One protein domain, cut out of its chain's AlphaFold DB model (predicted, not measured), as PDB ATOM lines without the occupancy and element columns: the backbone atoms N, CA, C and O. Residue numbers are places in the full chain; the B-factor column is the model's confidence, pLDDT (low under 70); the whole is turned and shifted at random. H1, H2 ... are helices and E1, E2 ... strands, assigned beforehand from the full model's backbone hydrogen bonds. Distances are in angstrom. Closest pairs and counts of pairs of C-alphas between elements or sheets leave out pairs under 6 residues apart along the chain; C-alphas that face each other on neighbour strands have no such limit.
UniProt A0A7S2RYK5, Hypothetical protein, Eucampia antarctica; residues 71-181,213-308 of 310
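Overview. This is residues 71 to 181 and 213 to 308 of the 310 residues of the protein "Hypothetical protein" of Eucampia antarctica (UniProt A0A7S2RYK5). Mostly loops with little regular structure, the body has two small ribbons side by side, E1-E5 and E2-E3, and long loops with short helices beyond; residues 300 to 308, of which 300 to 306 belong to H6, stick out. The 207 printed residues, mixed in class with 76 in named elements, run E1 H1 E2 H2 H3 E3 E4 E5 H4 H5 H6. It is compact, radius of gyration 18.7 A, spanning 55 by 51 by 34 A.

Along the chain. E1, residues 78 to 82, begins at C-alpha (-36.362, 118.619, 52.729); E5 is 220 to 224, E2 103 to 107, E3 165 to 169, E4 174 to 178. H1 is 89 to 98, H2 115 to 118, H3 145 to 148, H4 230 to 233, H5 236 to 241. H6, 284 to 306, 32.7 A long, ends at C-alpha (-11.995, 126.695, 63.184).

Arrangement. E1 and E5 are antiparallel, N 79 to O 223 2.9 A, as are E2 and E3, N 104 to O 168 2.8 A. H6 touches H3 with residues 286 to 291 alone, the closest C-alphas, Gly 147 and Val 291, 5.7 A apart. O i to N i+4 pairs are within hydrogen-bond range throughout H1 and H5, and 17 of 19 in H6.

Size, cuts and confidence. Residues 182 to 212 are not printed; C-alphas 181 and 213 are 13.0 A apart. Links H2 to H3, H3 to E3 and H5 to H6 are long. Confidence is under 70 in 29 residues, among them 256 to 264.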
ATOM      1  N   LEU A  71     -45.751 122.680  65.140       91.38
ATOM      2  CA  LEU A  71     -44.900 121.508  64.987       91.38
ATOM      3  C   LEU A  71     -44.869 121.070  63.530       91.38
ATOM      4  O   LEU A  71     -45.871 121.125  62.822       91.38
ATOM      5  N   MET A  72     -43.708 120.588  63.109       88.38
ATOM      6  CA  MET A  72     -43.484 120.044  61.781       88.38
ATOM      7  C   MET A  72     -42.447 118.930  61.870       88.38
ATOM      8  O   MET A  72     -41.512 119.002  62.672       88.38
ATOM      9  N   SER A  73     -42.597 117.931  61.010       83.62
ATOM     10  CA  SER A  73     -41.574 116.923  60.763       83.62
ATOM     11  C   SER A  73     -41.065 117.067  59.338       83.62
ATOM     12  O   SER A  73     -41.847 116.989  58.389       83.62
ATOM     13  N   VAL A  74     -39.757 117.251  59.195       82.19
ATOM     14  CA  VAL A  74     -39.068 117.324  57.903       82.19
ATOM     15  C   VAL A  74     -37.966 116.280  57.853       82.19
ATOM     16  O   VAL A  74     -37.304 116.018  58.862       82.19
ATOM     17  N   ASP A  75     -37.791 115.678  56.683       80.38
ATOM     18  CA  ASP A  75     -36.635 114.833  56.420       80.38
ATOM     19  C   ASP A  75     -35.396 115.720  56.195       80.38
ATOM     20  O   ASP A  75     -35.495 116.902  55.867       80.38
ATOM     21  N   THR A  76     -34.195 115.175  56.396       82.00
ATOM     22  CA  THR A  76     -32.940 115.945  56.265       82.00
ATOM     23  C   THR A  76     -32.664 116.440  54.844       82.00
ATOM     24  O   THR A  76     -31.801 117.290  54.649       82.00
ATOM     25  N   ASP A  77     -33.351 115.877  53.854       84.94
ATOM     26  CA  ASP A  77     -33.309 116.259  52.447       84.94
ATOM     27  C   ASP A  77     -34.503 117.146  52.047       84.94
ATOM     28  O   ASP A  77     -34.775 117.302  50.862       84.94
ATOM     29  N   GLU A  78     -35.227 117.735  52.999       89.00
ATOM     30  CA  GLU A  78     -36.362 118.619  52.729       89.00
ATOM     31  C   GLU A  78     -36.109 120.038  53.233       89.00
ATOM     32  O   GLU A  78     -35.815 120.270  54.407       89.00
ATOM     33  N   TYR A  79     -36.279 121.006  52.336       91.44
ATOM     34  CA  TYR A  79     -36.125 122.425  52.625       91.44
ATOM     35  C   TYR A  79     -37.479 123.105  52.514       91.44
ATOM     36  O   TYR A  79     -38.076 123.134  51.439       91.44
ATOM     37  N   LEU A  80     -37.949 123.669  53.623       92.31
ATOM     38  CA  LEU A  80     -39.077 124.590  53.630       92.31
ATOM     39  C   LEU A  80     -38.552 126.012  53.433       92.31
ATOM     40  O   LEU A  80     -37.752 126.496  54.234       92.31
ATOM     41  N   VAL A  81     -39.011 126.669  52.374       92.88
ATOM     42  CA  VAL A  81     -38.553 127.998  51.978       92.88
ATOM     43  C   VAL A  81     -39.736 128.967  51.996       92.88
ATOM     44  O   VAL A  81     -40.663 128.781  51.205       92.88
ATOM     45  N   PRO A  82     -39.734 129.996  52.862       93.19
ATOM     46  CA  PRO A  82     -40.741 131.045  52.800       93.19
ATOM     47  C   PRO A  82     -40.511 131.928  51.564       93.19
ATOM     48  O   PRO A  82     -39.371 132.191  51.169       93.19
ATOM     49  N   LEU A  83     -41.605 132.336  50.927       91.75
ATOM     50  CA  LEU A  83     -41.619 133.087  49.672       91.75
ATOM     51  C   LEU A  83     -42.447 134.372  49.816       91.75
ATOM     52  O   LEU A  83     -42.966 134.678  50.890       91.75
ATOM     53  N   GLY A  84     -42.532 135.146  48.732       88.69
ATOM     54  CA  GLY A  84     -43.279 136.401  48.698       88.69
ATOM     55  C   GLY A  84     -42.764 137.411  49.721       88.69
ATOM     56  O   GLY A  84     -41.579 137.741  49.749       88.69
ATOM     57  N   ASN A  85     -43.665 137.900  50.573       91.00
ATOM     58  CA  ASN A  85     -43.337 138.896  51.597       91.00
ATOM     59  C   ASN A  85     -42.740 138.278  52.874       91.00
ATOM     60  O   ASN A  85     -42.364 139.008  53.795       91.00
ATOM     61  N   HIS A  86     -42.628 136.949  52.948       91.62
ATOM     62  CA  HIS A  86     -42.127 136.259  54.127       91.62
ATOM     63  C   HIS A  86     -40.615 136.063  54.056       91.62
ATOM     64  O   HIS A  86     -40.091 135.237  53.313       91.62
ATOM     65  N   THR A  87     -39.887 136.782  54.909       86.00
ATOM     66  CA  THR A  87     -38.433 136.605  55.059       86.00
ATOM     67  C   THR A  87     -38.057 135.560  56.106       86.00
ATOM     68  O   THR A  87     -36.873 135.289  56.299       86.00
ATOM     69  N   GLU A  88     -39.043 135.006  56.812       89.44
ATOM     70  CA  GLU A  88     -38.891 133.946  57.805       89.44
ATOM     71  C   GLU A  88     -40.197 133.160  57.963       89.44
ATOM     72  O   GLU A  88     -41.291 133.712  57.819       89.44
ATOM     73  N   LEU A  89     -40.085 131.882  58.334       90.62
ATOM     74  CA  LEU A  89     -41.237 130.994  58.502       90.62
ATOM     75  C   LEU A  89     -42.216 131.499  59.572       90.62
ATOM     76  O   LEU A  89     -43.422 131.329  59.437       90.62
ATOM     77  N   LYS A  90     -41.714 132.162  60.620       92.69
ATOM     78  CA  LYS A  90     -42.547 132.687  61.707       92.69
ATOM     79  C   LYS A  90     -43.596 133.687  61.211       92.69
ATOM     80  O   LYS A  90     -44.725 133.653  61.686       92.69
ATOM     81  N   SER A  91     -43.231 134.546  60.257       94.81
ATOM     82  CA  SER A  91     -44.158 135.526  59.685       94.81
ATOM     83  C   SER A  91     -45.335 134.846  58.975       94.81
ATOM     84  O   SER A  91     -46.478 135.185  59.259       94.81
ATOM     85  N   LEU A  92     -45.059 133.814  58.170       95.00
ATOM     86  CA  LEU A  92     -46.080 133.001  57.509       95.00
ATOM     87  C   LEU A  92     -47.001 132.318  58.530       95.00
ATOM     88  O   LEU A  92     -48.218 132.352  58.406       95.00
ATOM     89  N   LEU A  93     -46.436 131.722  59.581       95.31
ATOM     90  CA  LEU A  93     -47.221 131.003  60.589       95.31
ATOM     91  C   LEU A  93     -48.109 131.911  61.450       95.31
ATOM     92  O   LEU A  93     -49.154 131.465  61.927       95.31
ATOM     93  N   ASN A  94     -47.712 133.169  61.654       95.12
ATOM     94  CA  ASN A  94     -48.563 134.157  62.315       95.12
ATOM     95  C   ASN A  94     -49.779 134.501  61.445       95.12
ATOM     96  O   ASN A  94     -50.893 134.508  61.957       95.12
ATOM     97  N   GLU A  95     -49.577 134.696  60.141       95.50
ATOM     98  CA  GLU A  95     -50.668 134.936  59.190       95.50
ATOM     99  C   GLU A  95     -51.640 133.749  59.145       95.50
ATOM    100  O   GLU A  95     -52.844 133.929  59.304       95.50
ATOM    101  N   MET A  96     -51.130 132.510  59.094       95.69
ATOM    102  CA  MET A  96     -51.986 131.312  59.137       95.69
ATOM    103  C   MET A  96     -52.881 131.280  60.378       95.69
ATOM    104  O   MET A  96     -54.034 130.860  60.315       95.69
ATOM    105  N   LYS A  97     -52.357 131.731  61.520       94.06
ATOM    106  CA  LYS A  97     -53.113 131.795  62.771       94.06
ATOM    107  C   LYS A  97     -54.218 132.851  62.719       94.06
ATOM    108  O   LYS A  97     -55.292 132.599  63.270       94.06
ATOM    109  N   GLU A  98     -53.955 134.002  62.105       95.56
ATOM    110  CA  GLU A  98     -54.940 135.073  61.896       95.56
ATOM    111  C   GLU A  98     -56.075 134.616  60.967       95.56
ATOM    112  O   GLU A  98     -57.235 134.944  61.207       95.56
ATOM    113  N   GLU A  99     -55.762 133.767  59.989       95.25
ATOM    114  CA  GLU A  99     -56.725 133.152  59.067       95.25
ATOM    115  C   GLU A  99     -57.471 131.926  59.633       95.25
ATOM    116  O   GLU A  99     -58.235 131.284  58.917       95.25
ATOM    117  N   ASP A 100     -57.246 131.557  60.901       95.25
ATOM    118  CA  ASP A 100     -57.752 130.314  61.518       95.25
ATOM    119  C   ASP A 100     -57.305 129.018  60.800       95.25
ATOM    120  O   ASP A 100     -57.895 127.951  60.982       95.25
ATOM    121  N   THR A 101     -56.210 129.066  60.035       96.00
ATOM    122  CA  THR A 101     -55.549 127.873  59.490       96.00
ATOM    123  C   THR A 101     -54.731 127.206  60.597       96.00
ATOM    124  O   THR A 101     -53.851 127.815  61.201       96.00
ATOM    125  N   ARG A 102     -55.005 125.928  60.880       95.44
ATOM    126  CA  ARG A 102     -54.347 125.158  61.959       95.44
ATOM    127  C   ARG A 102     -53.412 124.073  61.438       95.44
ATOM    128  O   ARG A 102     -52.601 123.548  62.203       95.44
ATOM    129  N   ILE A 103     -53.533 123.732  60.157       93.50
ATOM    130  CA  ILE A 103     -52.660 122.810  59.433       93.50
ATOM    131  C   ILE A 103     -52.335 123.445  58.079       93.50
ATOM    132  O   ILE A 103     -53.222 123.638  57.252       93.50
ATOM    133  N   LEU A 104     -51.063 123.743  57.833       93.19
ATOM    134  CA  LEU A 104     -50.588 124.228  56.542       93.19
ATOM    135  C   LEU A 104     -49.824 123.105  55.829       93.19
ATOM    136  O   LEU A 104     -48.876 122.531  56.374       93.19
ATOM    137  N   GLN A 105     -50.269 122.774  54.619       90.69
ATOM    138  CA  GLN A 105     -49.726 121.693  53.801       90.69
ATOM    139  C   GLN A 105     -48.764 122.223  52.742       90.69
ATOM    140  O   GLN A 105     -49.040 123.197  52.045       90.69
ATOM    141  N   PHE A 106     -47.669 121.501  52.547       89.69
ATOM    142  CA  PHE A 106     -46.698 121.738  51.493       89.69
ATOM    143  C   PHE A 106     -46.612 120.518  50.591       89.69
ATOM    144  O   PHE A 106     -46.574 119.367  51.045       89.69
ATOM    145  N   LYS A 107     -46.556 120.780  49.289       86.50
ATOM    146  CA  LYS A 107     -46.302 119.751  48.289       86.50
ATOM    147  C   LYS A 107     -44.820 119.398  48.351       86.50
ATOM    148  O   LYS A 107     -43.976 120.278  48.246       86.50
ATOM    149  N   SER A 108     -44.503 118.118  48.530       83.62
ATOM    150  CA  SER A 108     -43.121 117.634  48.537       83.62
ATOM    151  C   SER A 108     -42.936 116.673  47.370       83.62
ATOM    152  O   SER A 108     -43.426 115.541  47.381       83.62
ATOM    153  N   LYS A 109     -42.270 117.143  46.313       83.06
ATOM    154  CA  LYS A 109     -41.863 116.310  45.180       83.06
ATOM    155  C   LYS A 109     -40.360 116.367  45.058       83.06
ATOM    156  O   LYS A 109     -39.766 117.435  45.168       83.06
ATOM    157  N   ARG A 110     -39.771 115.200  44.799       87.00
ATOM    158  CA  ARG A 110     -38.337 115.078  44.560       87.00
ATOM    159  C   ARG A 110     -37.934 116.022  43.433       87.00
ATOM    160  O   ARG A 110     -38.366 115.841  42.291       87.00
ATOM    161  N   ALA A 111     -37.122 117.002  43.785       90.62
ATOM    162  CA  ALA A 111     -36.550 117.936  42.844       90.62
ATOM    163  C   ALA A 111     -35.427 117.256  42.055       90.62
ATOM    164  O   ALA A 111     -34.846 116.258  42.500       90.62
ATOM    165  N   LYS A 112     -35.145 117.764  40.856       91.25
ATOM    166  CA  LYS A 112     -34.071 117.229  40.015       91.25
ATOM    167  C   LYS A 112     -32.758 117.935  40.315       91.25
ATOM    168  O   LYS A 112     -32.734 119.062  40.786       91.25
ATOM    169  N   ILE A 113     -31.652 117.276  40.007       91.50
ATOM    170  CA  ILE A 113     -30.336 117.898  40.106       91.50
ATOM    171  C   ILE A 113     -30.074 118.750  38.862       91.50
ATOM    172  O   ILE A 113     -30.158 118.228  37.751       91.50
ATOM    173  N   ARG A 114     -29.792 120.049  39.003       91.75
ATOM    174  CA  ARG A 114     -29.560 120.927  37.844       91.75
ATOM    175  C   ARG A 114     -28.303 120.502  37.095       91.75
ATOM    176  O   ARG A 114     -27.227 120.411  37.679       91.75
ATOM    177  N   LEU A 115     -28.433 120.271  35.789       89.62
ATOM    178  CA  LEU A 115     -27.318 119.816  34.961       89.62
ATOM    179  C   LEU A 115     -26.176 120.838  34.954       89.62
ATOM    180  O   LEU A 115     -25.027 120.444  35.119       89.62
ATOM    181  N   ASP A 116     -26.468 122.139  34.859       88.50
ATOM    182  CA  ASP A 116     -25.440 123.188  34.957       88.50
ATOM    183  C   ASP A 116     -24.611 123.091  36.231       88.50
ATOM    184  O   ASP A 116     -23.413 123.378  36.207       88.50
ATOM    185  N   ASP A 117     -25.223 122.638  37.324       88.00
ATOM    186  CA  ASP A 117     -24.550 122.633  38.604       88.00
ATOM    187  C   ASP A 117     -23.555 121.502  38.784       88.00
ATOM    188  O   ASP A 117     -22.605 121.701  39.537       88.00
ATOM    189  N   ILE A 118     -23.745 120.387  38.076       83.88
ATOM    190  CA  ILE A 118     -22.894 119.190  38.141       83.88
ATOM    191  C   ILE A 118     -22.135 118.905  36.842       83.88
ATOM    192  O   ILE A 118     -21.308 118.004  36.803       83.88
ATOM    193  N   SER A 119     -22.396 119.652  35.763       65.44
ATOM    194  CA  SER A 119     -21.828 119.387  34.428       65.44
ATOM    195  C   SER A 119     -20.307 119.547  34.317       65.44
ATOM    196  O   SER A 119     -19.747 119.193  33.285       65.44
ATOM    197  N   ASN A 120     -19.643 120.047  35.363       62.94
ATOM    198  CA  ASN A 120     -18.181 120.065  35.453       62.94
ATOM    199  C   ASN A 120     -17.599 118.732  35.953       62.94
ATOM    200  O   ASN A 120     -16.379 118.579  35.957       62.94
ATOM    201  N   ASN A 121     -18.441 117.794  36.388       58.28
ATOM    202  CA  ASN A 121     -17.990 116.497  36.859       58.28
ATOM    203  C   ASN A 121     -17.691 115.571  35.672       58.28
ATOM    204  O   ASN A 121     -18.425 115.547  34.680       58.28
ATOM    205  N   GLU A 122     -16.598 114.817  35.783       65.38
ATOM    206  CA  GLU A 122     -16.127 113.890  34.756       65.38
ATOM    207  C   GLU A 122     -17.212 112.864  34.394       65.38
ATOM    208  O   GLU A 122     -17.959 112.382  35.253       65.38
ATOM    209  N   LEU A 123     -17.306 112.523  33.104       73.75
ATOM    210  CA  LEU A 123     -18.130 111.395  32.684       73.75
ATOM    211  C   LEU A 123     -17.557 110.135  33.318       73.75
ATOM    212  O   LEU A 123     -16.395 109.792  33.110       73.75
ATOM    213  N   ILE A 124     -18.397 109.433  34.070       75.38
ATOM    214  CA  ILE A 124     -18.018 108.150  34.638       75.38
ATOM    215  C   ILE A 124     -18.349 107.088  33.595       75.38
ATOM    216  O   ILE A 124     -19.519 106.813  33.305       75.38
ATOM    217  N   GLU A 125     -17.297 106.516  33.019       71.62
ATOM    218  CA  GLU A 125     -17.361 105.344  32.149       71.62
ATOM    219  C   GLU A 125     -17.084 104.080  32.977       71.62
ATOM    220  O   GLU A 125     -16.197 104.067  33.828       71.62
ATOM    221  N   ASP A 126     -17.877 103.030  32.755       63.59
ATOM    222  CA  ASP A 126     -17.628 101.663  33.232       63.59
ATOM    223  C   ASP A 126     -17.244 101.505  34.722       63.59
ATOM    224  O   ASP A 126     -16.271 100.841  35.081       63.59
ATOM    225  N   SER A 127     -18.068 102.054  35.621       66.75
ATOM    226  CA  SER A 127     -18.026 101.768  37.065       66.75
ATOM    227  C   SER A 127     -19.161 100.823  37.490       66.75
ATOM    228  O   SER A 127     -20.127 100.623  36.751       66.75
ATOM    229  N   ASN A 128     -19.062 100.210  38.679       67.06
ATOM    230  CA  ASN A 128     -20.058  99.257  39.196       67.06
ATOM    231  C   ASN A 128     -21.486  99.839  39.180       67.06
ATOM    232  O   ASN A 128     -21.903 100.500  40.117       67.06
ATOM    233  N   GLY A 129     -22.248  99.531  38.124       72.94
ATOM    234  CA  GLY A 129     -23.637  99.958  37.939       72.94
ATOM    235  C   GLY A 129     -23.848 101.065  36.894       72.94
ATOM    236  O   GLY A 129     -24.962 101.176  36.370       72.94
ATOM    237  N   CYS A 130     -22.803 101.797  36.494       81.31
ATOM    238  CA  CYS A 130     -22.856 102.692  35.342       81.31
ATOM    239  C   CYS A 130     -22.561 101.920  34.050       81.31
ATOM    240  O   CYS A 130     -21.458 101.426  33.858       81.31
ATOM    241  N   ARG A 131     -23.550 101.798  33.153       78.69
ATOM    242  CA  ARG A 131     -23.388 101.020  31.904       78.69
ATOM    243  C   ARG A 131     -23.037 101.863  30.683       78.69
ATOM    244  O   ARG A 131     -22.630 101.302  29.674       78.69
ATOM    245  N   LYS A 132     -23.328 103.164  30.718       81.19
ATOM    246  CA  LYS A 132     -23.147 104.072  29.585       81.19
ATOM    247  C   LYS A 132     -23.193 105.519  30.068       81.19
ATOM    248  O   LYS A 132     -24.263 105.982  30.453       81.19
ATOM    249  N   GLY A 133     -22.054 106.210  30.018       82.88
ATOM    250  CA  GLY A 133     -21.922 107.656  30.240       82.88
ATOM    251  C   GLY A 133     -22.797 108.205  31.366       82.88
ATOM    252  O   GLY A 133     -23.830 108.815  31.085       82.88
ATOM    253  N   CYS A 134     -22.407 107.969  32.618       87.94
ATOM    254  CA  CYS A 134     -23.068 108.560  33.783       87.94
ATOM    255  C   CYS A 134     -22.425 109.898  34.150       87.94
ATOM    256  O   CYS A 134     -21.283 110.172  33.786       87.94
ATOM    257  N   ILE A 135     -23.161 110.710  34.903       86.81
ATOM    258  CA  ILE A 135     -22.645 111.919  35.540       86.81
ATOM    259  C   ILE A 135     -22.547 111.663  37.037       86.81
ATOM    260  O   ILE A 135     -23.496 111.156  37.640       86.81
ATOM    261  N   ASP A 136     -21.416 112.039  37.631       86.38
ATOM    262  CA  ASP A 136     -21.289 112.108  39.082       86.38
ATOM    263  C   ASP A 136     -22.300 113.110  39.656       86.38
ATOM    264  O   ASP A 136     -22.271 114.307  39.358       86.38
ATOM    265  N   THR A 137     -23.210 112.602  40.480       87.06
ATOM    266  CA  THR A 137     -24.274 113.370  41.133       87.06
ATOM    267  C   THR A 137     -23.837 113.988  42.459       87.06
ATOM    268  O   THR A 137     -24.666 114.586  43.155       87.06
ATOM    269  N   SER A 138     -22.557 113.855  42.817       86.69
ATOM    270  CA  SER A 138     -21.965 114.516  43.975       86.69
ATOM    271  C   SER A 138     -22.116 116.032  43.866       86.69
ATOM    272  O   SER A 138     -21.889 116.631  42.813       86.69
ATOM    273  N   ILE A 139     -22.512 116.658  44.976       87.56
ATOM    274  CA  ILE A 139     -22.619 118.115  45.066       87.56
ATOM    275  C   ILE A 139     -21.203 118.704  45.042       87.56
ATOM    276  O   ILE A 139     -20.414 118.354  45.922       87.56
ATOM    277  N   PRO A 140     -20.871 119.590  44.083       87.94
ATOM    278  CA  PRO A 140     -19.550 120.206  44.036       87.94
ATOM    279  C   PRO A 140     -19.243 121.025  45.287       87.94
ATOM    280  O   PRO A 140     -20.140 121.598  45.914       87.94
ATOM    281  N   GLU A 141     -17.957 121.130  45.615       85.88
ATOM    282  CA  GLU A 141     -17.495 121.968  46.717       85.88
ATOM    283  C   GLU A 141     -17.947 123.429  46.533       85.88
ATOM    284  O   GLU A 141     -17.981 123.960  45.422       85.88
ATOM    285  N   GLY A 142     -18.355 124.068  47.631       86.06
ATOM    286  CA  GLY A 142     -18.890 125.432  47.622       86.06
ATOM    287  C   GLY A 142     -20.349 125.556  47.163       86.06
ATOM    288  O   GLY A 142     -20.903 126.652  47.222       86.06
ATOM    289  N   LYS A 143     -21.007 124.462  46.752       91.06
ATOM    290  CA  LYS A 143     -22.446 124.455  46.441       91.06
ATOM    291  C   LYS A 143     -23.273 123.821  47.555       91.06
ATOM    292  O   LYS A 143     -22.798 122.998  48.333       91.06
ATOM    293  N   THR A 144     -24.547 124.202  47.624       91.75
ATOM    294  CA  THR A 144     -25.505 123.675  48.604       91.75
ATOM    295  C   THR A 144     -26.515 122.748  47.935       91.75
ATOM    296  O   THR A 144     -26.850 122.925  46.764       91.75
ATOM    297  N   PHE A 145     -27.056 121.785  48.691       92.38
ATOM    298  CA  PHE A 145     -28.162 120.946  48.210       92.38
ATOM    299  C   PHE A 145     -29.362 121.792  47.774       92.38
ATOM    300  O   PHE A 145     -29.923 121.518  46.719       92.38
ATOM    301  N   LEU A 146     -29.704 122.835  48.540       93.44
ATOM    302  CA  LEU A 146     -30.794 123.755  48.218       93.44
ATOM    303  C   LEU A 146     -30.643 124.357  46.813       93.44
ATOM    304  O   LEU A 146     -31.595 124.322  46.043       93.44
ATOM    305  N   GLY A 147     -29.454 124.862  46.468       93.88
ATOM    306  CA  GLY A 147     -29.213 125.448  45.148       93.88
ATOM    307  C   GLY A 147     -29.172 124.398  44.043       93.88
ATOM    308  O   GLY A 147     -29.879 124.509  43.049       93.88
ATOM    309  N   VAL A 148     -28.401 123.326  44.235       93.62
ATOM    310  CA  VAL A 148     -28.196 122.306  43.193       93.62
ATOM    311  C   VAL A 148     -29.480 121.546  42.841       93.62
ATOM    312  O   VAL A 148     -29.658 121.114  41.700       93.62
ATOM    313  N   TYR A 149     -30.393 121.408  43.801       94.06
ATOM    314  CA  TYR A 149     -31.699 120.786  43.601       94.06
ATOM    315  C   TYR A 149     -32.831 121.799  43.383       94.06
ATOM    316  O   TYR A 149     -33.982 121.380  43.391       94.06
ATOM    317  N   ASN A 150     -32.566 123.098  43.183       93.19
ATOM    318  CA  ASN A 150     -33.598 124.114  42.923       93.19
ATOM    319  C   ASN A 150     -34.223 123.929  41.527       93.19
ATOM    320  O   ASN A 150     -33.903 124.630  40.567       93.19
ATOM    321  N   CYS A 151     -35.034 122.887  41.387       91.06
ATOM    322  CA  CYS A 151     -35.462 122.374  40.104       91.06
ATOM    323  C   CYS A 151     -36.697 121.489  40.255       91.06
ATOM    324  O   CYS A 151     -36.622 120.255  40.354       91.06
ATOM    325  N   ASP A 152     -37.855 122.131  40.257       88.69
ATOM    326  CA  ASP A 152     -39.123 121.432  40.280       88.69
ATOM    327  C   ASP A 152     -39.517 120.939  38.887       88.69
ATOM    328  O   ASP A 152     -39.196 121.521  37.855       88.69
ATOM    329  N   SER A 153     -40.256 119.835  38.848       81.38
ATOM    330  CA  SER A 153     -40.759 119.265  37.584       81.38
ATOM    331  C   SER A 153     -42.088 119.875  37.132       81.38
ATOM    332  O   SER A 153     -42.632 119.492  36.099       81.38
ATOM    333  N   GLU A 154     -42.642 120.788  37.925       83.12
ATOM    334  CA  GLU A 154     -43.915 121.458  37.686       83.12
ATOM    335  C   GLU A 154     -43.770 122.938  38.022       83.12
ATOM    336  O   GLU A 154     -43.147 123.283  39.022       83.12
ATOM    337  N   LEU A 155     -44.373 123.795  37.203       82.06
ATOM    338  CA  LEU A 155     -44.401 125.225  37.464       82.06
ATOM    339  C   LEU A 155     -45.221 125.510  38.740       82.06
ATOM    340  O   LEU A 155     -46.356 125.026  38.836       82.06
ATOM    341  N   PRO A 156     -44.715 126.332  39.674       78.62
ATOM    342  CA  PRO A 156     -45.509 126.852  40.782       78.62
ATOM    343  C   PRO A 156     -46.728 127.659  40.280       78.62
ATOM    344  O   PRO A 156     -46.625 128.514  39.401       78.62
ATOM    345  N   VAL A 157     -47.943 127.470  40.795       82.94
ATOM    346  CA  VAL A 157     -48.342 126.539  41.857       82.94
ATOM    347  C   VAL A 157     -48.528 125.130  41.283       82.94
ATOM    348  O   VAL A 157     -49.300 124.935  40.333       82.94
ATOM    349  N   ARG A 158     -47.855 124.142  41.882       81.94
ATOM    350  CA  ARG A 158     -47.885 122.738  41.445       81.94
ATOM    351  C   ARG A 158     -49.314 122.201  41.512       81.94
ATOM    352  O   ARG A 158     -50.037 122.472  42.469       81.94
ATOM    353  N   ARG A 159     -49.767 121.450  40.500       74.12
ATOM    354  CA  ARG A 159     -51.194 121.068  40.374       74.12
ATOM    355  C   ARG A 159     -51.496 119.644  40.802       74.12
ATOM    356  O   ARG A 159     -52.626 119.366  41.193       74.12
ATOM    357  N   ASN A 160     -50.530 118.741  40.681       65.62
ATOM    358  CA  ASN A 160     -50.781 117.337  40.970       65.62
ATOM    359  C   ASN A 160     -50.949 117.120  42.478       65.62
ATOM    360  O   ASN A 160     -50.167 117.633  43.281       65.62
ATOM    361  N   THR A 161     -51.970 116.346  42.850       61.72
ATOM    362  CA  THR A 161     -52.099 115.788  44.197       61.72
ATOM    363  C   THR A 161     -50.884 114.913  44.463       61.72
ATOM    364  O   THR A 161     -50.565 114.003  43.690       61.72
ATOM    365  N   MET A 162     -50.148 115.250  45.516       63.97
ATOM    366  CA  MET A 162     -48.852 114.643  45.765       63.97
ATOM    367  C   MET A 162     -49.020 113.353  46.563       63.97
ATOM    368  O   MET A 162     -49.819 113.297  47.493       63.97
ATOM    369  N   PRO A 163     -48.230 112.309  46.264       56.34
ATOM    370  CA  PRO A 163     -48.191 111.117  47.096       56.34
ATOM    371  C   PRO A 163     -47.537 111.380  48.458       56.34
ATOM    372  O   PRO A 163     -47.590 110.493  49.296       56.34
ATOM    373  N   ALA A 164     -46.896 112.529  48.682       64.81
ATOM    374  CA  ALA A 164     -46.330 112.919  49.965       64.81
ATOM    375  C   ALA A 164     -46.612 114.404  50.226       64.81
ATOM    376  O   ALA A 164     -46.177 115.279  49.473       64.81
ATOM    377  N   GLU A 165     -47.345 114.675  51.298       78.81
ATOM    378  CA  GLU A 165     -47.625 116.023  51.783       78.81
ATOM    379  C   GLU A 165     -46.907 116.223  53.116       78.81
ATOM    380  O   GLU A 165     -46.890 115.329  53.971       78.81
ATOM    381  N   LYS A 166     -46.286 117.387  53.295       86.00
ATOM    382  CA  LYS A 166     -45.680 117.766  54.573       86.00
ATOM    383  C   LYS A 166     -46.565 118.799  55.239       86.00
ATOM    384  O   LYS A 166     -47.117 119.664  54.569       86.00
ATOM    385  N   GLN A 167     -46.733 118.671  56.545       88.94
ATOM    386  CA  GLN A 167     -47.672 119.480  57.309       88.94
ATOM    387  C   GLN A 167     -46.927 120.188  58.432       88.94
ATOM    388  O   GLN A 167     -46.191 119.550  59.187       88.94
ATOM    389  N   ILE A 168     -47.144 121.494  58.548       92.12
ATOM    390  CA  ILE A 168     -46.896 122.235  59.782       92.12
ATOM    391  C   ILE A 168     -48.242 122.465  60.459       92.12
ATOM    392  O   ILE A 168     -49.211 122.860  59.810       92.12
ATOM    393  N   TYR A 169     -48.337 122.151  61.744       93.50
ATOM    394  CA  TYR A 169     -49.618 122.119  62.434       93.50
ATOM    395  C   TYR A 169     -49.539 122.634  63.863       93.50
ATOM    396  O   TYR A 169     -48.493 122.562  64.510       93.50
ATOM    397  N   GLN A 170     -50.676 123.094  64.378       94.88
ATOM    398  CA  GLN A 170     -50.805 123.461  65.783       94.88
ATOM    399  C   GLN A 170     -51.098 122.221  66.650       94.88
ATOM    400  O   GLN A 170     -52.044 121.472  66.371       94.88
ATOM    401  N   PRO A 171     -50.283 121.938  67.682       93.38
ATOM    402  CA  PRO A 171     -50.385 120.704  68.468       93.38
ATOM    403  C   PRO A 171     -51.560 120.668  69.456       93.38
ATOM    404  O   PRO A 171     -51.899 119.594  69.967       93.38
ATOM    405  N   ASP A 172     -52.182 121.808  69.748       93.75
ATOM    406  CA  ASP A 172     -53.445 121.879  70.485       93.75
ATOM    407  C   ASP A 172     -54.631 121.445  69.607       93.75
ATOM    408  O   ASP A 172     -55.543 120.776  70.102       93.75
ATOM    409  N   TYR A 173     -54.568 121.730  68.307       93.88
ATOM    410  CA  TYR A 173     -55.572 121.365  67.318       93.88
ATOM    411  C   TYR A 173     -55.427 119.924  66.820       93.88
ATOM    412  O   TYR A 173     -56.377 119.139  66.884       93.88
ATOM    413  N   VAL A 174     -54.235 119.539  66.366       91.62
ATOM    414  CA  VAL A 174     -53.936 118.167  65.941       91.62
ATOM    415  C   VAL A 174     -53.727 117.314  67.183       91.62
ATOM    416  O   VAL A 174     -52.885 117.637  68.010       91.62
ATOM    417  N   LYS A 175     -54.458 116.205  67.338       87.75
ATOM    418  CA  LYS A 175     -54.426 115.221  68.446       87.75
ATOM    419  C   LYS A 175     -53.633 113.947  68.145       87.75
ATOM    420  O   LYS A 175     -53.048 113.377  69.063       87.75
ATOM    421  N   LEU A 176     -53.511 113.571  66.876       84.81
ATOM    422  CA  LEU A 176     -52.549 112.579  66.381       84.81
ATOM    423  C   LEU A 176     -52.113 112.975  64.969       84.81
ATOM    424  O   LEU A 176     -52.926 113.490  64.209       84.81
ATOM    425  N   HIS A 177     -50.854 112.726  64.620       80.75
ATOM    426  CA  HIS A 177     -50.300 113.032  63.301       80.75
ATOM    427  C   HIS A 177     -49.723 111.758  62.678       80.75
ATOM    428  O   HIS A 177     -48.964 111.042  63.336       80.75
ATOM    429  N   PHE A 178     -50.096 111.474  61.431       74.44
ATOM    430  CA  PHE A 178     -49.597 110.349  60.647       74.44
ATOM    431  C   PHE A 178     -49.007 110.874  59.334       74.44
ATOM    432  O   PHE A 178     -49.729 111.409  58.489       74.44
ATOM    433  N   VAL A 179     -47.692 110.703  59.171       63.84
ATOM    434  CA  VAL A 179     -46.914 111.203  58.026       63.84
ATOM    435  C   VAL A 179     -47.586 110.948  56.682       63.84
ATOM    436  O   VAL A 179     -48.041 109.839  56.398       63.84
ATOM    437  N   HIS A 180     -47.545 111.999  55.860       59.28
ATOM    438  CA  HIS A 180     -47.969 112.117  54.463       59.28
ATOM    439  C   HIS A 180     -49.468 112.203  54.184       59.28
ATOM    440  O   HIS A 180     -49.784 112.607  53.068       59.28
ATOM    441  N   TYR A 181     -50.378 111.877  55.117       60.72
ATOM    442  CA  TYR A 181     -51.788 111.718  54.715       60.72
ATOM    443  C   TYR A 181     -52.866 112.108  55.725       60.72
ATOM    444  O   TYR A 181     -54.007 112.308  55.301       60.72
ATOM    445  N   PHE A 213     -53.373 124.101  51.530       90.44
ATOM    446  CA  PHE A 213     -52.039 124.177  50.948       90.44
ATOM    447  C   PHE A 213     -51.486 125.596  51.028       90.44
ATOM    448  O   PHE A 213     -52.239 126.561  50.881       90.44
ATOM    449  N   ALA A 214     -50.171 125.687  51.208       92.38
ATOM    450  CA  ALA A 214     -49.447 126.928  51.023       92.38
ATOM    451  C   ALA A 214     -49.468 127.355  49.549       92.38
ATOM    452  O   ALA A 214     -49.348 126.515  48.644       92.38
ATOM    453  N   ASP A 215     -49.596 128.655  49.304       91.75
ATOM    454  CA  ASP A 215     -49.383 129.240  47.987       91.75
ATOM    455  C   ASP A 215     -47.877 129.317  47.697       91.75
ATOM    456  O   ASP A 215     -47.136 130.143  48.232       91.75
ATOM    457  N   GLU A 216     -47.415 128.450  46.799       89.44
ATOM    458  CA  GLU A 216     -46.004 128.320  46.421       89.44
ATOM    459  C   GLU A 216     -45.435 129.530  45.671       89.44
ATOM    460  O   GLU A 216     -44.261 129.513  45.308       89.44
ATOM    461  N   LYS A 217     -46.245 130.561  45.394       88.00
ATOM    462  CA  LYS A 217     -45.769 131.828  44.828       88.00
ATOM    463  C   LYS A 217     -45.548 132.902  45.881       88.00
ATOM    464  O   LYS A 217     -44.633 133.703  45.726       88.00
ATOM    465  N   VAL A 218     -46.395 132.956  46.908       91.94
ATOM    466  CA  VAL A 218     -46.445 134.114  47.820       91.94
ATOM    467  C   VAL A 218     -46.280 133.765  49.296       91.94
ATOM    468  O   VAL A 218     -45.973 134.662  50.070       91.94
ATOM    469  N   GLU A 219     -46.408 132.494  49.678       93.81
ATOM    470  CA  GLU A 219     -46.319 132.045  51.073       93.81
ATOM    471  C   GLU A 219     -45.050 131.227  51.319       93.81
ATOM    472  O   GLU A 219     -44.181 131.595  52.113       93.81
ATOM    473  N   GLY A 220     -44.911 130.103  50.616       92.56
ATOM    474  CA  GLY A 220     -43.768 129.221  50.790       92.56
ATOM    475  C   GLY A 220     -43.845 127.956  49.954       92.56
ATOM    476  O   GLY A 220     -44.919 127.482  49.592       92.56
ATOM    477  N   THR A 221     -42.680 127.391  49.665       91.81
ATOM    478  CA  THR A 221     -42.534 126.143  48.916       91.81
ATOM    479  C   THR A 221     -41.688 125.148  49.695       91.81
ATOM    480  O   THR A 221     -40.902 125.513  50.571       91.81
ATOM    481  N   MET A 222     -41.837 123.872  49.354       91.44
ATOM    482  CA  MET A 222     -40.968 122.819  49.849       91.44
ATOM    483  C   MET A 222     -40.219 122.150  48.705       91.44
ATOM    484  O   MET A 222     -40.822 121.700  47.723       91.44
ATOM    485  N   LEU A 223     -38.908 122.033  48.897       91.12
ATOM    486  CA  LEU A 223     -37.992 121.379  47.983       91.12
ATOM    487  C   LEU A 223     -37.482 120.074  48.597       91.12
ATOM    488  O   LEU A 223     -36.893 120.081  49.677       91.12
ATOM    489  N   HIS A 224     -37.682 118.955  47.898       90.81
ATOM    490  CA  HIS A 224     -37.185 117.644  48.325       90.81
ATOM    491  C   HIS A 224     -35.916 117.276  47.552       90.81
ATOM    492  O   HIS A 224     -35.968 116.794  46.418       90.81
ATOM    493  N   THR A 225     -34.759 117.498  48.164       91.00
ATOM    494  CA  THR A 225     -33.416 117.398  47.574       91.00
ATOM    495  C   THR A 225     -32.811 116.001  47.729       91.00
ATOM    496  O   THR A 225     -31.647 115.841  48.109       91.00
ATOM    497  N   LYS A 226     -33.603 114.953  47.485       86.62
ATOM    498  CA  LYS A 226     -33.136 113.573  47.646       86.62
ATOM    499  C   LYS A 226     -32.062 113.223  46.617       86.62
ATOM    500  O   LYS A 226     -32.364 113.105  45.423       86.62
ATOM    501  N   ALA A 227     -30.854 112.945  47.108       84.25
ATOM    502  CA  ALA A 227     -29.688 112.601  46.301       84.25
ATOM    503  C   ALA A 227     -29.958 111.449  45.320       84.25
ATOM    504  O   ALA A 227     -30.512 110.418  45.707       84.25
ATOM    505  N   TYR A 228     -29.594 111.633  44.050       85.38
ATOM    506  CA  TYR A 228     -29.552 110.554  43.059       85.38
ATOM    507  C   TYR A 228     -28.235 109.802  43.175       85.38
ATOM    508  O   TYR A 228     -27.198 110.429  43.377       85.38
ATOM    509  N   VAL A 229     -28.263 108.480  43.029       86.62
ATOM    510  CA  VAL A 229     -27.017 107.720  42.855       86.62
ATOM    511  C   VAL A 229     -26.562 107.828  41.400       86.62
ATOM    512  O   VAL A 229     -27.399 107.930  40.496       86.62
ATOM    513  N   THR A 230     -25.252 107.826  41.159       87.06
ATOM    514  CA  THR A 230     -24.649 108.032  39.831       87.06
ATOM    515  C   THR A 230     -25.258 107.120  38.763       87.06
ATOM    516  O   THR A 230     -25.536 107.556  37.646       87.06
ATOM    517  N   GLU A 231     -25.572 105.869  39.101       87.75
ATOM    518  CA  GLU A 231     -26.147 104.875  38.189       87.75
ATOM    519  C   GLU A 231     -27.549 105.259  37.684       87.75
ATOM    520  O   GLU A 231     -27.960 104.846  36.593       87.75
ATOM    521  N   GLU A 232     -28.295 106.081  38.435       87.25
ATOM    522  CA  GLU A 232     -29.598 106.600  38.000       87.25
ATOM    523  C   GLU A 232     -29.469 107.555  36.797       87.25
ATOM    524  O   GLU A 232     -30.447 107.755  36.068       87.25
ATOM    525  N   THR A 233     -28.267 108.088  36.541       88.50
ATOM    526  CA  THR A 233     -27.946 108.965  35.399       88.50
ATOM    527  C   THR A 233     -27.419 108.215  34.172       88.50
ATOM    528  O   THR A 233     -27.050 108.831  33.179       88.50
ATOM    529  N   ASN A 234     -27.414 106.883  34.185       88.75
ATOM    530  CA  ASN A 234     -26.982 106.080  33.042       88.75
ATOM    531  C   ASN A 234     -27.712 106.484  31.744       88.75
ATOM    532  O   ASN A 234     -28.944 106.568  31.741       88.75
ATOM    533  N   ASP A 235     -26.968 106.698  30.659       88.50
ATOM    534  CA  ASP A 235     -27.448 107.164  29.352       88.50
ATOM    535  C   ASP A 235     -28.241 108.484  29.449       88.50
ATOM    536  O   ASP A 235     -29.246 108.672  28.756       88.50
ATOM    537  N   TRP A 236     -27.836 109.390  30.353       88.06
ATOM    538  CA  TRP A 236     -28.578 110.627  30.622       88.06
ATOM    539  C   TRP A 236     -28.787 111.461  29.357       88.06
ATOM    540  O   TRP A 236     -29.876 111.989  29.177       88.06
ATOM    541  N   SER A 237     -27.796 111.560  28.465       86.94
ATOM    542  CA  SER A 237     -27.873 112.407  27.266       86.94
ATOM    543  C   SER A 237     -29.037 111.991  26.363       86.94
ATOM    544  O   SER A 237     -29.866 112.811  25.966       86.94
ATOM    545  N   SER A 238     -29.165 110.687  26.129       88.19
ATOM    546  CA  SER A 238     -30.283 110.060  25.428       88.19
ATOM    547  C   SER A 238     -31.591 110.243  26.201       88.19
ATOM    548  O   SER A 238     -32.547 110.806  25.666       88.19
ATOM    549  N   LYS A 239     -31.634 109.867  27.489       88.50
ATOM    550  CA  LYS A 239     -32.842 109.961  28.336       88.50
ATOM    551  C   LYS A 239     -33.403 111.377  28.434       88.50
ATOM    552  O   LYS A 239     -34.616 111.553  28.415       88.50
ATOM    553  N   CYS A 240     -32.532 112.372  28.514       88.62
ATOM    554  CA  CYS A 240     -32.887 113.781  28.607       88.62
ATOM    555  C   CYS A 240     -33.227 114.412  27.251       88.62
ATOM    556  O   CYS A 240     -33.788 115.503  27.220       88.62
ATOM    557  N   SER A 241     -32.983 113.717  26.137       86.69
ATOM    558  CA  SER A 241     -33.442 114.120  24.797       86.69
ATOM    559  C   SER A 241     -34.871 113.642  24.478       86.69
ATOM    560  O   SER A 241     -35.519 114.153  23.553       86.69
ATOM    561  N   TYR A 242     -35.396 112.681  25.250       82.19
ATOM    562  CA  TYR A 242     -36.778 112.215  25.124       82.19
ATOM    563  C   TYR A 242     -37.769 113.203  25.748       82.19
ATOM    564  O   TYR A 242     -37.645 113.594  26.907       82.19
ATOM    565  N   LEU A 243     -38.827 113.512  24.991       66.19
ATOM    566  CA  LEU A 243     -39.866 114.474  25.372       66.19
ATOM    567  C   LEU A 243     -40.653 114.085  26.631       66.19
ATOM    568  O   LEU A 243     -41.274 114.949  27.245       66.19
ATOM    569  N   SER A 244     -40.646 112.811  27.039       63.47
ATOM    570  CA  SER A 244     -41.436 112.361  28.188       63.47
ATOM    571  C   SER A 244     -40.891 112.808  29.545       63.47
ATOM    572  O   SER A 244     -41.619 112.661  30.516       63.47
ATOM    573  N   GLY A 245     -39.676 113.373  29.638       60.31
ATOM    574  CA  GLY A 245     -39.140 114.089  30.812       60.31
ATOM    575  C   GLY A 245     -38.920 113.277  32.105       60.31
ATOM    576  O   GLY A 245     -37.995 113.579  32.861       60.31
ATOM    577  N   ASP A 246     -39.710 112.233  32.361       68.00
ATOM    578  CA  ASP A 246     -39.743 111.429  33.590       68.00
ATOM    579  C   ASP A 246     -38.549 110.467  33.707       68.00
ATOM    580  O   ASP A 246     -38.108 110.110  34.806       68.00
ATOM    581  N   SER A 247     -37.995 110.054  32.565       77.75
ATOM    582  CA  SER A 247     -36.800 109.208  32.486       77.75
ATOM    583  C   SER A 247     -35.512 109.979  32.789       77.75
ATOM    584  O   SER A 247     -34.542 109.383  33.258       77.75
ATOM    585  N   CYS A 248     -35.503 111.294  32.560       87.31
ATOM    586  CA  CYS A 248     -34.365 112.164  32.825       87.31
ATOM    587  C   CYS A 248     -34.333 112.553  34.309       87.31
ATOM    588  O   CYS A 248     -35.247 113.213  34.808       87.31
ATOM    589  N   LYS A 249     -33.283 112.145  35.030       87.50
ATOM    590  CA  LYS A 249     -33.077 112.516  36.445       87.50
ATOM    591  C   LYS A 249     -32.422 113.883  36.627       87.50
ATOM    592  O   LYS A 249     -32.454 114.430  37.724       87.50
ATOM    593  N   LEU A 250     -31.875 114.426  35.545       90.62
ATOM    594  CA  LEU A 250     -31.207 115.715  35.512       90.62
ATOM    595  C   LEU A 250     -32.210 116.819  35.162       90.62
ATOM    596  O   LEU A 250     -33.148 116.621  34.385       90.62
ATOM    597  N   GLY A 251     -32.015 117.967  35.788       91.06
ATOM    598  CA  GLY A 251     -32.776 119.184  35.610       91.06
ATOM    599  C   GLY A 251     -32.191 120.012  34.480       91.06
ATOM    600  O   GLY A 251     -31.056 120.474  34.585       91.06
ATOM    601  N   ILE A 252     -32.965 120.200  33.418       90.75
ATOM    602  CA  ILE A 252     -32.641 121.103  32.315       90.75
ATOM    603  C   ILE A 252     -33.596 122.293  32.413       90.75
ATOM    604  O   ILE A 252     -34.811 122.078  32.296       90.75
ATOM    605  N   PRO A 253     -33.089 123.512  32.672       87.81
ATOM    606  CA  PRO A 253     -33.919 124.689  32.893       87.81
ATOM    607  C   PRO A 253     -34.786 124.993  31.670       87.81
ATOM    608  O   PRO A 253     -34.367 124.798  30.525       87.81
ATOM    609  N   PHE A 254     -36.000 125.481  31.916       84.25
ATOM    610  CA  PHE A 254     -36.809 126.070  30.851       84.25
ATOM    611  C   PHE A 254     -36.132 127.348  30.322       84.25
ATOM    612  O   PHE A 254     -35.617 128.130  31.125       84.25
ATOM    613  N   PRO A 255     -36.093 127.572  28.993       76.69
ATOM    614  CA  PRO A 255     -35.564 128.811  28.430       76.69
ATOM    615  C   PRO A 255     -36.334 130.028  28.955       76.69
ATOM    616  O   PRO A 255     -37.561 129.998  28.990       76.69
ATOM    617  N   VAL A 256     -35.618 131.101  29.307       66.19
ATOM    618  CA  VAL A 256     -36.177 132.330  29.912       66.19
ATOM    619  C   VAL A 256     -37.266 132.975  29.041       66.19
ATOM    620  O   VAL A 256     -38.224 133.532  29.567       66.19
ATOM    621  N   ASP A 257     -37.149 132.839  27.717       60.12
ATOM    622  CA  ASP A 257     -38.064 133.442  26.736       60.12
ATOM    623  C   ASP A 257     -39.281 132.568  26.403       60.12
ATOM    624  O   ASP A 257     -40.160 132.978  25.642       60.12
ATOM    625  N   MET A 258     -39.342 131.343  26.928       59.12
ATOM    626  CA  MET A 258     -40.548 130.538  26.818       59.12
ATOM    627  C   MET A 258     -41.437 130.899  27.994       59.12
ATOM    628  O   MET A 258     -41.104 130.592  29.140       59.12
ATOM    629  N   GLU A 259     -42.591 131.519  27.712       54.03
ATOM    630  CA  GLU A 259     -43.677 131.524  28.690       54.03
ATOM    631  C   GLU A 259     -43.802 130.096  29.200       54.03
ATOM    632  O   GLU A 259     -43.817 129.158  28.394       54.03
ATOM    633  N   ALA A 260     -43.810 129.945  30.525       52.94
ATOM    634  CA  ALA A 260     -44.009 128.682  31.207       52.94
ATOM    635  C   ALA A 260     -45.422 128.175  30.890       52.94
ATOM    636  O   ALA A 260     -46.352 128.210  31.700       52.94
ATOM    637  N   ASN A 261     -45.599 127.762  29.640       52.78
ATOM    638  CA  ASN A 261     -46.758 127.097  29.129       52.78
ATOM    639  C   ASN A 261     -46.958 125.893  30.033       52.78
ATOM    640  O   ASN A 261     -46.010 125.321  30.568       52.78
ATOM    641  N   LYS A 262     -48.214 125.495  30.215       55.81
ATOM    642  CA  LYS A 262     -48.646 124.387  31.086       55.81
ATOM    643  C   LYS A 262     -47.999 123.023  30.748       55.81
ATOM    644  O   LYS A 262     -48.437 121.998  31.269       55.81
ATOM    645  N   GLU A 263     -47.035 122.993  29.839       61.56
ATOM    646  CA  GLU A 263     -46.302 121.840  29.368       61.56
ATOM    647  C   GLU A 263     -45.296 121.374  30.427       61.56
ATOM    648  O   GLU A 263     -44.555 122.143  31.040       61.56
ATOM    649  N   LYS A 264     -45.288 120.061  30.660       63.53
ATOM    650  CA  LYS A 264     -44.361 119.408  31.595       63.53
ATOM    651  C   LYS A 264     -42.937 119.330  31.038       63.53
ATOM    652  O   LYS A 264     -42.005 119.054  31.789       63.53
ATOM    653  N   SER A 265     -42.786 119.533  29.732       71.31
ATOM    654  CA  SER A 265     -41.529 119.386  29.021       71.31
ATOM    655  C   SER A 265     -41.546 120.098  27.671       71.31
ATOM    656  O   SER A 265     -42.524 119.991  26.938       71.31
ATOM    657  N   VAL A 266     -40.443 120.764  27.315       81.38
ATOM    658  CA  VAL A 266     -40.259 121.412  26.001       81.38
ATOM    659  C   VAL A 266     -38.892 121.052  25.432       81.38
ATOM    660  O   VAL A 266     -37.904 121.016  26.162       81.38
ATOM    661  N   ARG A 267     -38.802 120.779  24.125       84.44
ATOM    662  CA  ARG A 267     -37.505 120.554  23.476       84.44
ATOM    663  C   ARG A 267     -36.757 121.874  23.320       84.44
ATOM    664  O   ARG A 267     -37.267 122.828  22.744       84.44
ATOM    665  N   VAL A 268     -35.518 121.904  23.791       83.69
ATOM    666  CA  VAL A 268     -34.620 123.040  23.631       83.69
ATOM    667  C   VAL A 268     -33.973 122.969  22.248       83.69
ATOM    668  O   VAL A 268     -33.363 121.966  21.877       83.69
ATOM    669  N   HIS A 269     -34.119 124.037  21.466       81.56
ATOM    670  CA  HIS A 269     -33.659 124.080  20.074       81.56
ATOM    671  C   HIS A 269     -32.257 124.672  19.900       81.56
ATOM    672  O   HIS A 269     -31.598 124.390  18.902       81.56
ATOM    673  N   VAL A 270     -31.797 125.489  20.849       75.69
ATOM    674  CA  VAL A 270     -30.561 126.274  20.735       75.69
ATOM    675  C   VAL A 270     -29.801 126.318  22.061       75.69
ATOM    676  O   VAL A 270     -30.376 126.100  23.126       75.69
ATOM    677  N   GLY A 271     -28.504 126.623  21.998       81.38
ATOM    678  CA  GLY A 271     -27.648 126.788  23.175       81.38
ATOM    679  C   GLY A 271     -27.106 125.474  23.751       81.38
ATOM    680  O   GLY A 271     -27.131 124.432  23.098       81.38
ATOM    681  N   LYS A 272     -26.603 125.535  24.993       80.38
ATOM    682  CA  LYS A 272     -25.929 124.421  25.698       80.38
ATOM    683  C   LYS A 272     -26.779 123.145  25.779       80.38
ATOM    684  O   LYS A 272     -26.236 122.047  25.794       80.38
ATOM    685  N   TYR A 273     -28.100 123.294  25.801       85.00
ATOM    686  CA  TYR A 273     -29.061 122.201  25.947       85.00
ATOM    687  C   TYR A 273     -29.734 121.791  24.633       85.00
ATOM    688  O   TYR A 273     -30.776 121.143  24.664       85.00
ATOM    689  N   ALA A 274     -29.180 122.167  23.476       84.75
ATOM    690  CA  ALA A 274     -29.767 121.832  22.182       84.75
ATOM    691  C   ALA A 274     -30.093 120.329  22.063       84.75
ATOM    692  O   ALA A 274     -29.273 119.467  22.379       84.75
ATOM    693  N   ASN A 275     -31.303 120.032  21.582       85.25
ATOM    694  CA  ASN A 275     -31.916 118.701  21.463       85.25
ATOM    695  C   ASN A 275     -32.320 118.020  22.780       85.25
ATOM    696  O   ASN A 275     -32.914 116.940  22.738       85.25
ATOM    697  N   MET A 276     -32.076 118.647  23.929       88.25
ATOM    698  CA  MET A 276     -32.556 118.153  25.213       88.25
ATOM    699  C   MET A 276     -33.970 118.653  25.516       88.25
ATOM    700  O   MET A 276     -34.506 119.532  24.847       88.25
ATOM    701  N   THR A 277     -34.595 118.065  26.527       88.56
ATOM    702  CA  THR A 277     -35.944 118.397  26.973       88.56
ATOM    703  C   THR A 277     -35.875 119.141  28.304       88.56
ATOM    704  O   THR A 277     -35.498 118.554  29.318       88.56
ATOM    705  N   ALA A 278     -36.258 120.417  28.298       88.06
ATOM    706  CA  ALA A 278     -36.429 121.221  29.501       88.06
ATOM    707  C   ALA A 278     -37.488 120.592  30.411       88.06
ATOM    708  O   ALA A 278     -38.525 120.132  29.938       88.06
ATOM    709  N   ASN A 279     -37.193 120.517  31.706       88.50
ATOM    710  CA  ASN A 279     -37.991 119.787  32.695       88.50
ATOM    711  C   ASN A 279     -37.803 120.320  34.131       88.50
ATOM    712  O   ASN A 279     -38.053 119.590  35.094       88.50
ATOM    713  N   CYS A 280     -37.292 121.547  34.250       89.25
ATOM    714  CA  CYS A 280     -36.774 122.125  35.479       89.25
ATOM    715  C   CYS A 280     -37.250 123.569  35.644       89.25
ATOM    716  O   CYS A 280     -36.758 124.478  34.973       89.25
ATOM    717  N   TYR A 281     -38.202 123.768  36.545       88.94
ATOM    718  CA  TYR A 281     -38.659 125.074  36.996       88.94
ATOM    719  C   TYR A 281     -37.887 125.437  38.266       88.94
ATOM    720  O   TYR A 281     -38.157 124.900  39.338       88.94
ATOM    721  N   ALA A 282     -36.884 126.301  38.125       89.56
ATOM    722  CA  ALA A 282     -36.143 126.845  39.259       89.56
ATOM    723  C   ALA A 282     -36.915 128.014  39.886       89.56
ATOM    724  O   ALA A 282     -37.525 128.814  39.173       89.56
ATOM    725  N   HIS A 283     -36.873 128.128  41.213       88.75
ATOM    726  CA  HIS A 283     -37.377 129.301  41.922       88.75
ATOM    727  C   HIS A 283     -36.287 130.373  41.986       88.75
ATOM    728  O   HIS A 283     -35.235 130.146  42.588       88.75
ATOM    729  N   VAL A 284     -36.551 131.545  41.408       89.00
ATOM    730  CA  VAL A 284     -35.585 132.656  41.358       89.00
ATOM    731  C   VAL A 284     -35.249 133.145  42.767       89.00
ATOM    732  O   VAL A 284     -34.085 133.314  43.103       89.00
ATOM    733  N   GLU A 285     -36.242 133.255  43.647       90.50
ATOM    734  CA  GLU A 285     -36.041 133.675  45.035       90.50
ATOM    735  C   GLU A 285     -35.174 132.688  45.831       90.50
ATOM    736  O   GLU A 285     -34.448 133.095  46.740       90.50
ATOM    737  N   ILE A 286     -35.214 131.389  45.503       92.88
ATOM    738  CA  ILE A 286     -34.316 130.409  46.129       92.88
ATOM    739  C   ILE A 286     -32.868 130.718  45.751       92.88
ATOM    740  O   ILE A 286     -32.023 130.789  46.643       92.88
ATOM    741  N   ASP A 287     -32.593 130.932  44.466       93.00
ATOM    742  CA  ASP A 287     -31.241 131.214  43.979       93.00
ATOM    743  C   ASP A 287     -30.724 132.579  44.447       93.00
ATOM    744  O   ASP A 287     -29.585 132.676  44.897       93.00
ATOM    745  N   ASP A 288     -31.558 133.617  44.396       93.75
ATOM    746  CA  ASP A 288     -31.125 134.997  44.627       93.75
ATOM    747  C   ASP A 288     -31.078 135.372  46.113       93.75
ATOM    748  O   ASP A 288     -30.297 136.234  46.523       93.75
ATOM    749  N   ILE A 289     -31.911 134.739  46.948       93.44
ATOM    750  CA  ILE A 289     -32.065 135.110  48.361       93.44
ATOM    751  C   ILE A 289     -31.591 133.987  49.274       93.44
ATOM    752  O   ILE A 289     -30.766 134.207  50.167       93.44
ATOM    753  N   TRP A 290     -32.137 132.784  49.105       94.19
ATOM    754  CA  TRP A 290     -31.995 131.730  50.109       94.19
ATOM    755  C   TRP A 290     -30.681 130.969  50.012       94.19
ATOM    756  O   TRP A 290     -30.065 130.701  51.044       94.19
ATOM    757  N   VAL A 291     -30.211 130.676  48.802       95.25
ATOM    758  CA  VAL A 291     -28.912 130.035  48.577       95.25
ATOM    759  C   VAL A 291     -27.769 130.903  49.127       95.25
ATOM    760  O   VAL A 291     -27.011 130.382  49.945       95.25
ATOM    761  N   PRO A 292     -27.661 132.215  48.820       95.62
ATOM    762  CA  PRO A 292     -26.623 133.072  49.391       95.62
ATOM    763  C   PRO A 292     -26.681 133.159  50.917       95.62
ATOM    764  O   PRO A 292     -25.646 133.081  51.579       95.62
ATOM    765  N   LYS A 293     -27.886 133.275  51.498       93.44
ATOM    766  CA  LYS A 293     -28.066 133.272  52.960       93.44
ATOM    767  C   LYS A 293     -27.576 131.968  53.587       93.44
ATOM    768  O   LYS A 293     -26.887 132.011  54.605       93.44
ATOM    769  N   LEU A 294     -27.917 130.826  52.988       92.38
ATOM    770  CA  LEU A 294     -27.497 129.515  53.473       92.38
ATOM    771  C   LEU A 294     -25.979 129.346  53.371       92.38
ATOM    772  O   LEU A 294     -25.355 128.937  54.348       92.38
ATOM    773  N   THR A 295     -25.382 129.696  52.231       94.19
ATOM    774  CA  THR A 295     -23.927 129.637  52.035       94.19
ATOM    775  C   THR A 295     -23.203 130.480  53.079       94.19
ATOM    776  O   THR A 295     -22.339 129.964  53.784       94.19
ATOM    777  N   LYS A 296     -23.634 131.732  53.279       94.12
ATOM    778  CA  LYS A 296     -23.066 132.616  54.302       94.12
ATOM    779  C   LYS A 296     -23.176 132.021  55.711       94.12
ATOM    780  O   LYS A 296     -22.204 132.025  56.457       94.12
ATOM    781  N   ALA A 297     -24.335 131.467  56.076       91.19
ATOM    782  CA  ALA A 297     -24.529 130.847  57.388       91.19
ATOM    783  C   ALA A 297     -23.635 129.607  57.596       91.19
ATOM    784  O   ALA A 297     -23.140 129.370  58.701       91.19
ATOM    785  N   ILE A 298     -23.408 128.818  56.540       89.44
ATOM    786  CA  ILE A 298     -22.481 127.678  56.565       89.44
ATOM    787  C   ILE A 298     -21.044 128.170  56.776       89.44
ATOM    788  O   ILE A 298     -20.359 127.662  57.664       89.44
ATOM    789  N   GLU A 299     -20.601 129.168  56.010       90.88
ATOM    790  CA  GLU A 299     -19.259 129.758  56.115       90.88
ATOM    791  C   GLU A 299     -18.995 130.339  57.509       90.88
ATOM    792  O   GLU A 299     -17.974 130.034  58.133       90.88
ATOM    793  N   GLU A 300     -19.941 131.116  58.044       90.69
ATOM    794  CA  GLU A 300     -19.864 131.673  59.396       90.69
ATOM    795  C   GLU A 300     -19.702 130.560  60.440       90.69
ATOM    796  O   GLU A 300     -18.808 130.623  61.288       90.69
ATOM    797  N   ARG A 301     -20.493 129.486  60.342       85.06
ATOM    798  CA  ARG A 301     -20.424 128.354  61.277       85.06
ATOM    799  C   ARG A 301     -19.119 127.567  61.163       85.06
ATOM    800  O   ARG A 301     -18.579 127.128  62.178       85.06
ATOM    801  N   LEU A 302     -18.582 127.400  59.956       85.00
ATOM    802  CA  LEU A 302     -17.269 126.781  59.748       85.00
ATOM    803  C   LEU A 302     -16.152 127.638  60.354       85.00
ATOM    804  O   LEU A 302     -15.267 127.104  61.024       85.00
ATOM    805  N   SER A 303     -16.231 128.961  60.198       83.81
ATOM    806  CA  SER A 303     -15.261 129.888  60.789       83.81
ATOM    807  C   SER A 303     -15.267 129.839  62.323       83.81
ATOM    808  O   SER A 303     -14.206 129.878  62.946       83.81
ATOM    809  N   LEU A 304     -16.436 129.687  62.956       79.06
ATOM    810  CA  LEU A 304     -16.553 129.565  64.413       79.06
ATOM    811  C   LEU A 304     -15.919 128.273  64.937       79.06
ATOM    812  O   LEU A 304     -15.186 128.313  65.928       79.06
ATOM    813  N   LYS A 305     -16.123 127.156  64.228       74.19
ATOM    814  CA  LYS A 305     -15.491 125.870  64.552       74.19
ATOM    815  C   LYS A 305     -13.969 125.922  64.437       74.19
ATOM    816  O   LYS A 305     -13.278 125.443  65.328       74.19
ATOM    817  N   LEU A 306     -13.443 126.533  63.373       72.31
ATOM    818  CA  LEU A 306     -11.995 126.695  63.184       72.31
ATOM    819  C   LEU A 306     -11.358 127.574  64.270       72.31
ATOM    820  O   LEU A 306     -10.203 127.368  64.630       72.31
ATOM    821  N   ASN A 307     -12.126 128.508  64.829       73.38
ATOM    822  CA  ASN A 307     -11.693 129.384  65.915       73.38
ATOM    823  C   ASN A 307     -11.946 128.808  67.324       73.38
ATOM    824  O   ASN A 307     -11.732 129.521  68.304       73.38
ATOM    825  N   GLY A 308     -12.409 127.557  67.443       57.06
ATOM    826  CA  GLY A 308     -12.621 126.881  68.730       57.06
ATOM    827  C   GLY A 308     -13.679 127.534  69.624       57.06
ATOM    828  O   GLY A 308     -13.542 127.509  70.844       57.06
TER     829      GLY A 308